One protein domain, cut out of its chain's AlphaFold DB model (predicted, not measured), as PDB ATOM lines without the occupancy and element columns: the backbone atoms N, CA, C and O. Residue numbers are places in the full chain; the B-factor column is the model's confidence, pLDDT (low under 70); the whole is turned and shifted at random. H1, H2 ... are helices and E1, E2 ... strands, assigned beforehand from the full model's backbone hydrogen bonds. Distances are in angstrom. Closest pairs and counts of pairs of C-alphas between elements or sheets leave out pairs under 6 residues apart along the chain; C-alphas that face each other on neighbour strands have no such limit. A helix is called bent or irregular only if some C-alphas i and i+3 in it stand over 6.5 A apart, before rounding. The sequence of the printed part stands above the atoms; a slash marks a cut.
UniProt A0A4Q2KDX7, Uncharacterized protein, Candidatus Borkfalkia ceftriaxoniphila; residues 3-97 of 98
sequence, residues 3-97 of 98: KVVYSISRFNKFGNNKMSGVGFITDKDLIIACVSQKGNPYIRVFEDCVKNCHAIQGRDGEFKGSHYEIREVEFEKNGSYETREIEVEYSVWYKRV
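What this domain is: This is residues 3 to 97 of the 98 residues of an uncharacterized protein of Candidatus Borkfalkia ceftriaxoniphila (UniProt A0A4Q2KDX7). One antiparallel sheet of six strands is twisted and folded back on itself, with E4 and E3 partly facing E1, E6 and E5 and the bent strand E2 as the hinge. The far half of the long hairpin E5 and E6 sticks out as an arm that ends near Gly 79 and makes much of the length, while the short helix H1 is on the sheet near E5. The printed part has 95 residues, with one named helix and six named strands in the order E1, E2, E3, E4, H1, E5, E6; the class is mostly strand. Across the sheet the order is E4, E3, E2, E1, E6, E5. The whole is only just loose, close to compact, with a radius of gyration of the C-alphas of 15.4 A, and its outline is elongated, 53 by 28 by 24 A.

Where its parts are: The longest strand is E6, residues 80 to 96, 46.3 A; its C-alpha 96 lies at (90.867, -35.839, 10.639). E5, residues 62 to 77, spans 43.4 A, from C-alpha 62 at (86.323, -31.092, 11.811). E1, residues 3 to 12, spans 28.5 A and begins with C-alpha 3 at (96.897, -37.289, 9.370). E2, residues 15 to 25, measures 26.8 A and bends by 81 degrees at residue 22. E3, residues 30 to 35, and E4, residues 41 to 46, measure 16.2 A and 16.5 A. H1, residues 49 to 52, is neither bent nor irregular, but only just: C-alphas 49 and 52 are 6.1 A apart.

How they stand to each other: E5 and E6 form a hairpin at 167 degrees, with N 71 and O 86 2.8 A apart, within hydrogen-bond range; E6 bends by 51 degrees at residue 85. E1 is the antiparallel neighbour of E6, with N 7 and O 93 at 2.8 A. E1 to E4 make a meander, each strand the antiparallel neighbour of the one before: N 8 and O 19 are 2.8 A apart between E1 and E2, N 31 and O 24 2.8 A between E3 and E2, and N 34 and O 42 2.8 A between E4 and E3. The edge strands are E4 and E5; their closest C-alphas, of Phe 46 and His 67, are 7.8 A apart. E3 and E6 are apart. H1 is on the sheet at a height of 6.2 A, only just over none of the strands, with 2 of its 4 C-alphas falling on E6. Its closest C-alphas with E5 are Asn 52 and Gly 65, 4.9 A. H1 is too short for an O i to N i+4 pair, and its one O i to N i+3 pair is not within range.

The domain as a whole: The two C-alphas farthest apart, of Gly 58 and Gly 79, are 53.6 A apart. The printed part has no cut. No link is long; H1 to E5, with 9 residues between them, is short and the others are tight. Residues 54 to 55 pair antiparallel with residues 63 to 64 of E5. The mean pLDDT of the printed part is 91.0; residues 12 to 16 are under 70.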
ATOM      1  N   LYS A   3      96.941 -37.985  10.656       97.38
ATOM      2  CA  LYS A   3      96.897 -37.289   9.370       97.38
ATOM      3  C   LYS A   3      95.642 -36.413   9.322       97.38
ATOM      4  O   LYS A   3      94.575 -36.814   9.789       97.38
ATOM      5  N   VAL A   4      95.775 -35.208   8.781       98.12
ATOM      6  CA  VAL A   4      94.668 -34.259   8.631       98.12
ATOM      7  C   VAL A   4      94.726 -33.568   7.278       98.12
ATOM      8  O   VAL A   4      95.804 -33.360   6.718       98.12
ATOM      9  N   VAL A   5      93.566 -33.156   6.780       98.12
ATOM     10  CA  VAL A   5      93.489 -32.048   5.823       98.12
ATOM     11  C   VAL A   5      93.404 -30.764   6.638       98.12
ATOM     12  O   VAL A   5      92.649 -30.712   7.605       98.12
ATOM     13  N   TYR A   6      94.164 -29.738   6.275       97.81
ATOM     14  CA  TYR A   6      94.183 -28.471   7.001       97.81
ATOM     15  C   TYR A   6      93.899 -27.277   6.092       97.81
ATOM     16  O   TYR A   6      94.073 -27.321   4.873       97.81
ATOM     17  N   SER A   7      93.499 -26.181   6.727       97.00
ATOM     18  CA  SER A   7      93.381 -24.858   6.134       97.00
ATOM     19  C   SER A   7      93.773 -23.817   7.180       97.00
ATOM     20  O   SER A   7      93.078 -23.656   8.179       97.00
ATOM     21  N   ILE A   8      94.843 -23.072   6.921       95.62
ATOM     22  CA  ILE A   8      95.279 -21.927   7.719       95.62
ATOM     23  C   ILE A   8      94.966 -20.649   6.955       95.62
ATOM     24  O   ILE A   8      95.337 -20.518   5.791       95.62
ATOM     25  N   SER A   9      94.291 -19.708   7.603       93.56
ATOM     26  CA  SER A   9      93.988 -18.391   7.034       93.56
ATOM     27  C   SER A   9      94.595 -17.303   7.907       93.56
ATOM     28  O   SER A   9      94.382 -17.307   9.116       93.56
ATOM     29  N   ARG A  10      95.339 -16.376   7.309       88.06
ATOM     30  CA  ARG A  10      95.844 -15.174   7.976       88.06
ATOM     31  C   ARG A  10      95.042 -13.976   7.492       88.06
ATOM     32  O   ARG A  10      95.067 -13.665   6.298       88.06
ATOM     33  N   PHE A  11      94.393 -13.278   8.417       71.19
ATOM     34  CA  PHE A  11      93.771 -11.994   8.116       71.19
ATOM     35  C   PHE A  11      94.851 -10.911   8.045       71.19
ATOM     36  O   PHE A  11      95.657 -10.757   8.960       71.19
ATOM     37  N   ASN A  12      94.898 -10.164   6.943       67.44
ATOM     38  CA  ASN A  12      95.692  -8.943   6.854       67.44
ATOM     39  C   ASN A  12      94.874  -7.826   6.178       67.44
ATOM     40  O   ASN A  12      93.844  -8.085   5.555       67.44
ATOM     41  N   LYS A  13      95.333  -6.569   6.297       58.72
ATOM     42  CA  LYS A  13      94.672  -5.390   5.699       58.72
ATOM     43  C   LYS A  13      94.526  -5.449   4.167       58.72
ATOM     44  O   LYS A  13      93.731  -4.698   3.618       58.72
ATOM     45  N   PHE A  14      95.285  -6.307   3.492       55.66
ATOM     46  CA  PHE A  14      95.407  -6.400   2.034       55.66
ATOM     47  C   PHE A  14      94.792  -7.683   1.441       55.66
ATOM     48  O   PHE A  14      94.915  -7.915   0.241       55.66
ATOM     49  N   GLY A  15      94.133  -8.521   2.248       55.72
ATOM     50  CA  GLY A  15      93.488  -9.751   1.794       55.72
ATOM     51  C   GLY A  15      93.590 -10.913   2.783       55.72
ATOM     52  O   GLY A  15      94.165 -10.819   3.866       55.72
ATOM     53  N   ASN A  16      93.006 -12.044   2.387       62.88
ATOM     54  CA  ASN A  16      93.022 -13.276   3.166       62.88
ATOM     55  C   ASN A  16      94.065 -14.223   2.567       62.88
ATOM     56  O   ASN A  16      93.859 -14.760   1.478       62.88
ATOM     57  N   ASN A  17      95.205 -14.395   3.239       80.88
ATOM     58  CA  ASN A  17      96.220 -15.333   2.772       80.88
ATOM     59  C   ASN A  17      95.898 -16.716   3.346       80.88
ATOM     60  O   ASN A  17      95.975 -16.921   4.561       80.88
ATOM     61  N   LYS A  18      95.477 -17.637   2.478       88.88
ATOM     62  CA  LYS A  18      95.015 -18.973   2.852       88.88
ATOM     63  C   LYS A  18      95.978 -20.025   2.321       88.88
ATOM     64  O   LYS A  18      96.288 -20.041   1.134       88.88
ATOM     65  N   MET A  19      96.396 -20.938   3.190       91.94
ATOM     66  CA  MET A  19      97.152 -22.130   2.821       91.94
ATOM     67  C   MET A  19      96.396 -23.378   3.264       91.94
ATOM     68  O   MET A  19      95.906 -23.451   4.388       91.94
ATOM     69  N   SER A  20      96.302 -24.370   2.389       95.94
ATOM     70  CA  SER A  20      95.632 -25.639   2.669       95.94
ATOM     71  C   SER A  20      96.431 -26.798   2.108       95.94
ATOM     72  O   SER A  20      97.137 -26.639   1.114       95.94
ATOM     73  N   GLY A  21      96.294 -27.964   2.723       96.62
ATOM     74  CA  GLY A  21      97.027 -29.146   2.308       96.62
ATOM     75  C   GLY A  21      96.800 -30.316   3.247       96.62
ATOM     76  O   GLY A  21      95.813 -30.364   3.983       96.62
ATOM     77  N   VAL A  22      97.738 -31.256   3.219       97.38
ATOM     78  CA  VAL A  22      97.778 -32.404   4.123       97.38
ATOM     79  C   VAL A  22      98.886 -32.186   5.142       97.38
ATOM     80  O   VAL A  22      99.984 -31.760   4.791       97.38
ATOM     81  N   GLY A  23      98.594 -32.483   6.400       97.31
ATOM     82  CA  GLY A  23      99.547 -32.377   7.495       97.31
ATOM     83  C   GLY A  23      99.291 -33.429   8.561       97.31
ATOM     84  O   GLY A  23      98.525 -34.378   8.358       97.31
ATOM     85  N   PHE A  24      99.917 -33.233   9.712       98.06
ATOM     86  CA  PHE A  24      99.746 -34.078  10.882       98.06
ATOM     87  C   PHE A  24      99.393 -33.228  12.092       98.06
ATOM     88  O   PHE A  24     100.018 -32.200  12.334       98.06
ATOM     89  N   ILE A  25      98.407 -33.677  12.860       97.31
ATOM     90  CA  ILE A  25      98.069 -33.093  14.155       97.31
ATOM     91  C   ILE A  25      98.636 -33.976  15.279       97.31
ATOM     92  O   ILE A  25      98.542 -35.214  15.225       97.31
ATOM     93  N   THR A  26      99.265 -33.358  16.275       97.19
ATOM     94  CA  THR A  26      99.597 -33.983  17.567       97.19
ATOM     95  C   THR A  26      98.503 -33.639  18.584       97.19
ATOM     96  O   THR A  26      97.435 -33.148  18.215       97.19
ATOM     97  N   ASP A  27      98.746 -33.898  19.867       96.12
ATOM     98  CA  ASP A  27      97.849 -33.439  20.929       96.12
ATOM     99  C   ASP A  27      97.914 -31.911  21.124       96.12
ATOM    100  O   ASP A  27      97.023 -31.337  21.745       96.12
ATOM    101  N   LYS A  28      98.949 -31.249  20.583       97.44
ATOM    102  CA  LYS A  28      99.210 -29.813  20.765       97.44
ATOM    103  C   LYS A  28      99.333 -29.033  19.460       97.44
ATOM    104  O   LYS A  28      98.824 -27.920  19.371       97.44
ATOM    105  N   ASP A  29      99.936 -29.628  18.440       97.94
ATOM    106  CA  ASP A  29     100.507 -28.897  17.310       97.94
ATOM    107  C   ASP A  29      99.936 -29.358  15.973       97.94
ATOM    108  O   ASP A  29      99.555 -30.521  15.798       97.94
ATOM    109  N   LEU A  30      99.975 -28.454  14.994       97.69
ATOM    110  CA  LEU A  30      99.808 -28.776  13.580       97.69
ATOM    111  C   LEU A  30     101.159 -28.717  12.863       97.69
ATOM    112  O   LEU A  30     101.816 -27.679  12.830       97.69
ATOM    113  N   ILE A  31     101.533 -29.822  12.226       98.00
ATOM    114  CA  ILE A  31     102.792 -29.998  11.503       98.00
ATOM    115  C   ILE A  31     102.486 -30.120  10.010       98.00
ATOM    116  O   ILE A  31     101.716 -30.993   9.594       98.00
ATOM    117  N   ILE A  32     103.094 -29.259   9.193       97.19
ATOM    118  CA  ILE A  32     102.868 -29.210   7.743       97.19
ATOM    119  C   ILE A  32     104.186 -29.129   6.973       97.19
ATOM    120  O   ILE A  32     105.165 -28.551   7.444       97.19
ATOM    121  N   ALA A  33     104.193 -29.675   5.760       95.88
ATOM    122  CA  ALA A  33     105.280 -29.476   4.812       95.88
ATOM    123  C   ALA A  33     105.009 -28.226   3.964       95.88
ATOM    124  O   ALA A  33     103.911 -28.047   3.437       95.88
ATOM    125  N   CYS A  34     106.021 -27.377   3.821       93.38
ATOM    126  CA  CYS A  34     105.966 -26.133   3.066       93.38
ATOM    127  C   CYS A  34     107.145 -26.039   2.097       93.38
ATOM    128  O   CYS A  34     108.161 -26.716   2.246       93.38
ATOM    129  N   VAL A  35     107.023 -25.135   1.130       93.12
ATOM    130  CA  VAL A  35     108.103 -24.764   0.214       93.12
ATOM    131  C   VAL A  35     108.365 -23.274   0.386       93.12
ATOM    132  O   VAL A  35     107.442 -22.463   0.337       93.12
ATOM    133  N   SER A  36     109.615 -22.913   0.664       88.88
ATOM    134  CA  SER A  36     110.029 -21.512   0.785       88.88
ATOM    135  C   SER A  36     109.938 -20.790  -0.563       88.88
ATOM    136  O   SER A  36     109.887 -21.420  -1.616       88.88
ATOM    137  N   GLN A  37     110.005 -19.456  -0.559       87.00
ATOM    138  CA  GLN A  37     110.035 -18.670  -1.803       87.00
ATOM    139  C   GLN A  37     111.204 -19.052  -2.727       87.00
ATOM    140  O   GLN A  37     111.094 -18.915  -3.940       87.00
ATOM    141  N   LYS A  38     112.308 -19.564  -2.163       93.50
ATOM    142  CA  LYS A  38     113.478 -20.042  -2.916       93.50
ATOM    143  C   LYS A  38     113.346 -21.496  -3.393       93.50
ATOM    144  O   LYS A  38     114.308 -22.046  -3.910       93.50
ATOM    145  N   GLY A  39     112.197 -22.142  -3.185       93.69
ATOM    146  CA  GLY A  39     111.955 -23.530  -3.592       93.69
ATOM    147  C   GLY A  39     112.437 -24.592  -2.598       93.69
ATOM    148  O   GLY A  39     112.175 -25.773  -2.800       93.69
ATOM    149  N   ASN A  40     113.094 -24.204  -1.500       96.25
ATOM    150  CA  ASN A  40     113.580 -25.167  -0.510       96.25
ATOM    151  C   ASN A  40     112.423 -25.702   0.350       96.25
ATOM    152  O   ASN A  40     111.680 -24.877   0.905       96.25
ATOM    153  N   PRO A  41     112.272 -27.033   0.490       96.12
ATOM    154  CA  PRO A  41     111.272 -27.629   1.364       96.12
ATOM    155  C   PRO A  41     111.641 -27.422   2.835       96.12
ATOM    156  O   PRO A  41     112.813 -27.453   3.207       96.12
ATOM    157  N   TYR A  42     110.635 -27.230   3.682       96.38
ATOM    158  CA  TYR A  42     110.800 -27.137   5.130       96.38
ATOM    159  C   TYR A  42     109.535 -27.601   5.858       96.38
ATOM    160  O   TYR A  42     108.444 -27.621   5.285       96.38
ATOM    161  N   ILE A  43     109.677 -27.961   7.134       96.56
ATOM    162  CA  ILE A  43     108.543 -28.268   8.008       96.56
ATOM    163  C   ILE A  43     108.163 -27.009   8.777       96.56
ATOM    164  O   ILE A  43     109.018 -26.361   9.379       96.56
ATOM    165  N   ARG A  44     106.876 -26.663   8.763       95.19
ATOM    166  CA  ARG A  44     106.313 -25.620   9.618       95.19
ATOM    167  C   ARG A  44     105.476 -26.270  10.709       95.19
ATOM    168  O   ARG A  44     104.635 -27.119  10.417       95.19
ATOM    169  N   VAL A  45     105.686 -25.823  11.941       96.50
ATOM    170  CA  VAL A  45     104.908 -26.229  13.110       96.50
ATOM    171  C   VAL A  45     104.113 -25.019  13.590       96.50
ATOM    172  O   VAL A  45     104.676 -23.941  13.760       96.50
ATOM    173  N   PHE A  46     102.805 -25.185  13.751       95.69
ATOM    174  CA  PHE A  46     101.962 -24.265  14.509       95.69
ATOM    175  C   PHE A  46     101.847 -24.844  15.913       95.69
ATOM    176  O   PHE A  46     101.023 -25.728  16.160       95.69
ATOM    177  N   GLU A  47     102.757 -24.414  16.778       96.19
ATOM    178  CA  GLU A  47     102.889 -24.936  18.135       96.19
ATOM    179  C   GLU A  47     101.656 -24.596  18.965       96.19
ATOM    180  O   GLU A  47     101.126 -23.492  18.871       96.19
ATOM    181  N   ASP A  48     101.194 -25.534  19.788       96.62
ATOM    182  CA  ASP A  48     100.104 -25.320  20.743       96.62
ATOM    183  C   ASP A  48      98.747 -24.905  20.125       96.62
ATOM    184  O   ASP A  48      97.810 -24.566  20.854       96.62
ATOM    185  N   CYS A  49      98.580 -24.951  18.800       96.31
ATOM    186  CA  CYS A  49      97.373 -24.455  18.137       96.31
ATOM    187  C   CYS A  49      96.117 -25.294  18.436       96.31
ATOM    188  O   CYS A  49      94.990 -24.813  18.281       96.31
ATOM    189  N   VAL A  50      96.276 -26.554  18.859       96.88
ATOM    190  CA  VAL A  50      95.157 -27.469  19.152       96.88
ATOM    191  C   VAL A  50      94.348 -27.004  20.360       96.88
ATOM    192  O   VAL A  50      93.135 -27.205  20.370       96.88
ATOM    193  N   LYS A  51      94.971 -26.333  21.340       96.06
ATOM    194  CA  LYS A  51      94.304 -25.927  22.594       96.06
ATOM    195  C   LYS A  51      93.108 -24.994  22.381       96.06
ATOM    196  O   LYS A  51      92.159 -25.029  23.156       96.06
ATOM    197  N   ASN A  52      93.145 -24.210  21.304       95.44
ATOM    198  CA  ASN A  52      92.090 -23.272  20.921       95.44
ATOM    199  C   ASN A  52      91.161 -23.836  19.833       95.44
ATOM    200  O   ASN A  52      90.259 -23.139  19.368       95.44
ATOM    201  N   CYS A  53      91.407 -25.060  19.356       97.25
ATOM    202  CA  CYS A  53      90.608 -25.686  18.314       97.25
ATOM    203  C   CYS A  53      89.457 -26.489  18.920       97.25
ATOM    204  O   CYS A  53      89.667 -27.436  19.676       97.25
ATOM    205  N   HIS A  54      88.234 -26.176  18.505       97.69
ATOM    206  CA  HIS A  54      87.022 -26.846  18.964       97.69
ATOM    207  C   HIS A  54      86.332 -27.577  17.816       97.69
ATOM    208  O   HIS A  54      86.441 -27.170  16.657       97.69
ATOM    209  N   ALA A  55      85.627 -28.660  18.145       97.56
ATOM    210  CA  ALA A  55      84.825 -29.395  17.175       97.56
ATOM    211  C   ALA A  55      83.746 -28.484  16.573       97.56
ATOM    212  O   ALA A  55      83.119 -27.693  17.281       97.56
ATOM    213  N   ILE A  56      83.522 -28.602  15.267       97.56
ATOM    214  CA  ILE A  56      82.493 -27.826  14.575       97.56
ATOM    215  C   ILE A  56      81.173 -28.594  14.640       97.56
ATOM    216  O   ILE A  56      81.081 -29.736  14.188       97.56
ATOM    217  N   GLN A  57      80.133 -27.960  15.184       96.69
ATOM    218  CA  GLN A  57      78.815 -28.579  15.312       96.69
ATOM    219  C   GLN A  57      78.281 -29.045  13.947       96.69
ATOM    220  O   GLN A  57      78.271 -28.285  12.977       96.69
ATOM    221  N   GLY A  58      77.839 -30.304  13.881       96.00
ATOM    222  CA  GLY A  58      77.303 -30.914  12.662       96.00
ATOM    223  C   GLY A  58      78.353 -31.247  11.596       96.00
ATOM    224  O   GLY A  58      77.980 -31.518  10.457       96.00
ATOM    225  N   ARG A  59      79.653 -31.204  11.927       96.00
ATOM    226  CA  ARG A  59      80.748 -31.576  11.020       96.00
ATOM    227  C   ARG A  59      81.735 -32.510  11.706       96.00
ATOM    228  O   ARG A  59      82.718 -32.083  12.312       96.00
ATOM    229  N   ASP A  60      81.466 -33.802  11.587       95.00
ATOM    230  CA  ASP A  60      82.256 -34.829  12.255       95.00
ATOM    231  C   ASP A  60      83.724 -34.806  11.815       95.00
ATOM    232  O   ASP A  60      84.063 -34.713  10.630       95.00
ATOM    233  N   GLY A  61      84.607 -34.870  12.812       95.50
ATOM    234  CA  GLY A  61      86.053 -34.871  12.614       95.50
ATOM    235  C   GLY A  61      86.655 -33.523  12.202       95.50
ATOM    236  O   GLY A  61      87.866 -33.479  11.977       95.50
ATOM    237  N   GLU A  62      85.860 -32.449  12.120       98.19
ATOM    238  CA  GLU A  62      86.323 -31.092  11.811       98.19
ATOM    239  C   GLU A  62      86.485 -30.235  13.066       98.19
ATOM    240  O   GLU A  62      85.624 -30.202  13.946       98.19
ATOM    241  N   PHE A  63      87.584 -29.489  13.109       98.25
ATOM    242  CA  PHE A  63      87.961 -28.639  14.228       98.25
ATOM    243  C   PHE A  63      88.408 -27.270  13.723       98.25
ATOM    244  O   PHE A  63      88.999 -27.163  12.643       98.25
ATOM    245  N   LYS A  64      88.146 -26.215  14.499       97.88
ATOM    246  CA  LYS A  64      88.570 -24.849  14.174       97.88
ATOM    247  C   LYS A  64      88.922 -24.042  15.419       97.88
ATOM    248  O   LYS A  64      88.240 -24.167  16.430       97.88
ATOM    249  N   GLY A  65      89.942 -23.192  15.319       96.56
ATOM    250  CA  GLY A  65      90.407 -22.315  16.394       96.56
ATOM    251  C   GLY A  65      91.241 -21.135  15.899       96.56
ATOM    252  O   GLY A  65      91.605 -21.077  14.719       96.56
ATOM    253  N   SER A  66      91.529 -20.189  16.791       95.25
ATOM    254  CA  SER A  66      92.516 -19.128  16.565       95.25
ATOM    255  C   SER A  66      93.894 -19.545  17.084       95.25
ATOM    256  O   SER A  66      94.023 -20.253  18.085       95.25
ATOM    257  N   HIS A  67      94.941 -19.110  16.390       95.38
ATOM    258  CA  HIS A  67      96.335 -19.337  16.758       95.38
ATOM    259  C   HIS A  67      97.123 -18.042  16.603       95.38
ATOM    260  O   HIS A  67      97.010 -17.388  15.570       95.38
ATOM    261  N   TYR A  68      97.926 -17.692  17.603       92.25
ATOM    262  CA  TYR A  68      98.703 -16.454  17.626       92.25
ATOM    263  C   TYR A  68     100.193 -16.789  17.608       92.25
ATOM    264  O   TYR A  68     100.648 -17.664  18.343       92.25
ATOM    265  N   GLU A  69     100.956 -16.099  16.765       90.56
ATOM    266  CA  GLU A  69     102.419 -16.179  16.727       90.56
ATOM    267  C   GLU A  69     103.002 -14.772  16.853       90.56
ATOM    268  O   GLU A  69     102.619 -13.882  16.090       90.56
ATOM    269  N   ILE A  70     103.976 -14.583  17.742       89.88
ATOM    270  CA  ILE A  70     104.848 -13.406  17.693       89.88
ATOM    271  C   ILE A  70     105.856 -13.635  16.567       89.88
ATOM    272  O   ILE A  70     106.481 -14.693  16.477       89.88
ATOM    273  N   ARG A  71     105.986 -12.660  15.668       84.38
ATOM    274  CA  ARG A  71     106.950 -12.688  14.571       84.38
ATOM    275  C   ARG A  71     107.752 -11.410  14.536       84.38
ATOM    276  O   ARG A  71     107.179 -10.326  14.522       84.38
ATOM    277  N   GLU A  72     109.058 -11.553  14.401       85.19
ATOM    278  CA  GLU A  72     109.925 -10.450  14.019       85.19
ATOM    279  C   GLU A  72     109.802 -10.198  12.516       85.19
ATOM    280  O   GLU A  72     109.897 -11.114  11.692       85.19
ATOM    281  N   VAL A  73     109.537  -8.947  12.155       83.25
ATOM    282  CA  VAL A  73     109.493  -8.487  10.770       83.25
ATOM    283  C   VAL A  73     110.429  -7.299  10.630       83.25
ATOM    284  O   VAL A  73     110.355  -6.343  11.403       83.25
ATOM    285  N   GLU A  74     111.299  -7.367   9.631       82.50
ATOM    286  CA  GLU A  74     112.163  -6.259   9.241       82.50
ATOM    287  C   GLU A  74     111.392  -5.287   8.347       82.50
ATOM    288  O   GLU A  74     110.749  -5.680   7.369       82.50
ATOM    289  N   PHE A  75     111.470  -4.005   8.681       79.94
ATOM    290  CA  PHE A  75     110.909  -2.920   7.893       79.94
ATOM    291  C   PHE A  75     112.021  -1.961   7.490       79.94
ATOM    292  O   PHE A  75     112.773  -1.475   8.334       79.94
ATOM    293  N   GLU A  76     112.099  -1.654   6.199       80.12
ATOM    294  CA  GLU A  76     112.980  -0.599   5.713       80.12
ATOM    295  C   GLU A  76     112.359   0.772   6.000       80.12
ATOM    296  O   GLU A  76     111.205   1.048   5.660       80.12
ATOM    297  N   LYS A  77     113.139   1.650   6.623       78.31
ATOM    298  CA  LYS A  77     112.765   3.028   6.919       78.31
ATOM    299  C   LYS A  77     113.970   3.931   6.694       78.31
ATOM    300  O   LYS A  77     114.976   3.842   7.396       78.31
ATOM    301  N   ASN A  78     113.851   4.820   5.709       77.88
ATOM    302  CA  ASN A  78     114.878   5.802   5.347       77.88
ATOM    303  C   ASN A  78     116.281   5.186   5.145       77.88
ATOM    304  O   ASN A  78     117.267   5.735   5.627       77.88
ATOM    305  N   GLY A  79     116.371   4.033   4.472       81.19
ATOM    306  CA  GLY A  79     117.644   3.344   4.211       81.19
ATOM    307  C   GLY A  79     118.238   2.582   5.403       81.19
ATOM    308  O   GLY A  79     119.349   2.070   5.300       81.19
ATOM    309  N   SER A  80     117.516   2.488   6.525       78.94
ATOM    310  CA  SER A  80     117.858   1.637   7.673       78.94
ATOM    311  C   SER A  80     116.798   0.554   7.881       78.94
ATOM    312  O   SER A  80     115.622   0.783   7.591       78.94
ATOM    313  N   TYR A  81     117.200  -0.621   8.368       80.94
ATOM    314  CA  TYR A  81     116.279  -1.710   8.702       80.94
ATOM    315  C   TYR A  81     115.965  -1.664  10.199       80.94
ATOM    316  O   TYR A  81     116.869  -1.727  11.031       80.94
ATOM    317  N   GLU A  82     114.684  -1.533  10.543       85.12
ATOM    318  CA  GLU A  82     114.177  -1.678  11.910       85.12
ATOM    319  C   GLU A  82     113.466  -3.037  12.030       85.12
ATOM    320  O   GLU A  82     112.567  -3.338  11.240       85.12
ATOM    321  N   THR A  83     113.809  -3.837  13.041       85.88
ATOM    322  CA  THR A  83     113.057  -5.055  13.386       85.88
ATOM    323  C   THR A  83     111.924  -4.704  14.337       85.88
ATOM    324  O   THR A  83     112.115  -3.969  15.308       85.88
ATOM    325  N   ARG A  84     110.724  -5.221  14.069       86.56
ATOM    326  CA  ARG A  84     109.576  -5.097  14.971       86.56
ATOM    327  C   ARG A  84     108.938  -6.447  15.212       86.56
ATOM    328  O   ARG A  84     108.705  -7.202  14.270       86.56
ATOM    329  N   GLU A  85     108.587  -6.695  16.462       88.25
ATOM    330  CA  GLU A  85     107.706  -7.793  16.819       88.25
ATOM    331  C   GLU A  85     106.267  -7.426  16.459       88.25
ATOM    332  O   GLU A  85     105.756  -6.361  16.815       88.25
ATOM    333  N   ILE A  86     105.610  -8.314  15.724       87.56
ATOM    334  CA  ILE A  86     104.184  -8.240  15.445       87.56
ATOM    335  C   ILE A  86     103.517  -9.520  15.926       87.56
ATOM    336  O   ILE A  86     104.027 -10.621  15.720       87.56
ATOM    337  N   GLU A  87     102.337  -9.381  16.515       87.62
ATOM    338  CA  GLU A  87     101.466 -10.523  16.751       87.62
ATOM    339  C   GLU A  87     100.695 -10.839  15.467       87.62
ATOM    340  O   GLU A  87     100.129  -9.960  14.807       87.62
ATOM    341  N   VAL A  88     100.706 -12.109  15.076       88.88
ATOM    342  CA  VAL A  88      99.998 -12.603  13.903       88.88
ATOM    343  C   VAL A  88      98.950 -13.609  14.330       88.88
ATOM    344  O   VAL A  88      99.281 -14.695  14.795       88.88
ATOM    345  N   GLU A  89      97.693 -13.269  14.076       91.75
ATOM    346  CA  GLU A  89      96.570 -14.179  14.248       91.75
ATOM    347  C   GLU A  89      96.321 -15.012  12.982       91.75
ATOM    348  O   GLU A  89      96.256 -14.507  11.853       91.75
ATOM    349  N   TYR A  90      96.130 -16.309  13.191       93.19
ATOM    350  CA  TYR A  90      95.720 -17.281  12.195       93.19
ATOM    351  C   TYR A  90      94.408 -17.940  12.610       93.19
ATOM    352  O   TYR A  90      94.221 -18.324  13.761       93.19
ATOM    353  N   SER A  91      93.527 -18.177  11.641       95.44
ATOM    354  CA  SER A  91      92.436 -19.133  11.793       95.44
ATOM    355  C   SER A  91      92.904 -20.504  11.319       95.44
ATOM    356  O   SER A  91      93.214 -20.689  10.138       95.44
ATOM    357  N   VAL A  92      92.948 -21.455  12.247       97.06
ATOM    358  CA  VAL A  92      93.298 -22.855  12.012       97.06
ATOM    359  C   VAL A  92      92.015 -23.648  11.835       97.06
ATOM    360  O   VAL A  92      91.135 -23.606  12.688       97.06
ATOM    361  N   TRP A  93      91.908 -24.391  10.738       98.00
ATOM    362  CA  TRP A  93      90.901 -25.430  10.543       98.00
ATOM    363  C   TRP A  93      91.599 -26.724  10.147       98.00
ATOM    364  O   TRP A  93      92.539 -26.700   9.346       98.00
ATOM    365  N   TYR A  94      91.129 -27.854  10.665       98.12
ATOM    366  CA  TYR A  94      91.577 -29.162  10.207       98.12
ATOM    367  C   TYR A  94      90.470 -30.210  10.294       98.12
ATOM    368  O   TYR A  94      89.574 -30.131  11.133       98.12
ATOM    369  N   LYS A  95      90.570 -31.222   9.433       98.25
ATOM    370  CA  LYS A  95      89.719 -32.408   9.420       98.25
ATOM    371  C   LYS A  95      90.574 -33.656   9.553       98.25
ATOM    372  O   LYS A  95      91.519 -33.837   8.783       98.25
ATOM    373  N   ARG A  96      90.243 -34.515  10.517       95.75
ATOM    374  CA  ARG A  96      90.867 -35.839  10.639       95.75
ATOM    375  C   ARG A  96      90.507 -36.672   9.416       95.75
ATOM    376  O   ARG A  96      89.349 -36.689   9.007       95.75
ATOM    377  N   VAL A  97      91.510 -37.308   8.829       92.00
ATOM    378  CA  VAL A  97      91.294 -38.346   7.821       92.00
ATOM    379  C   VAL A  97      91.518 -39.686   8.501       92.00
ATOM    380  O   VAL A  97      92.502 -39.833   9.233       92.00
TER     381      VAL A  97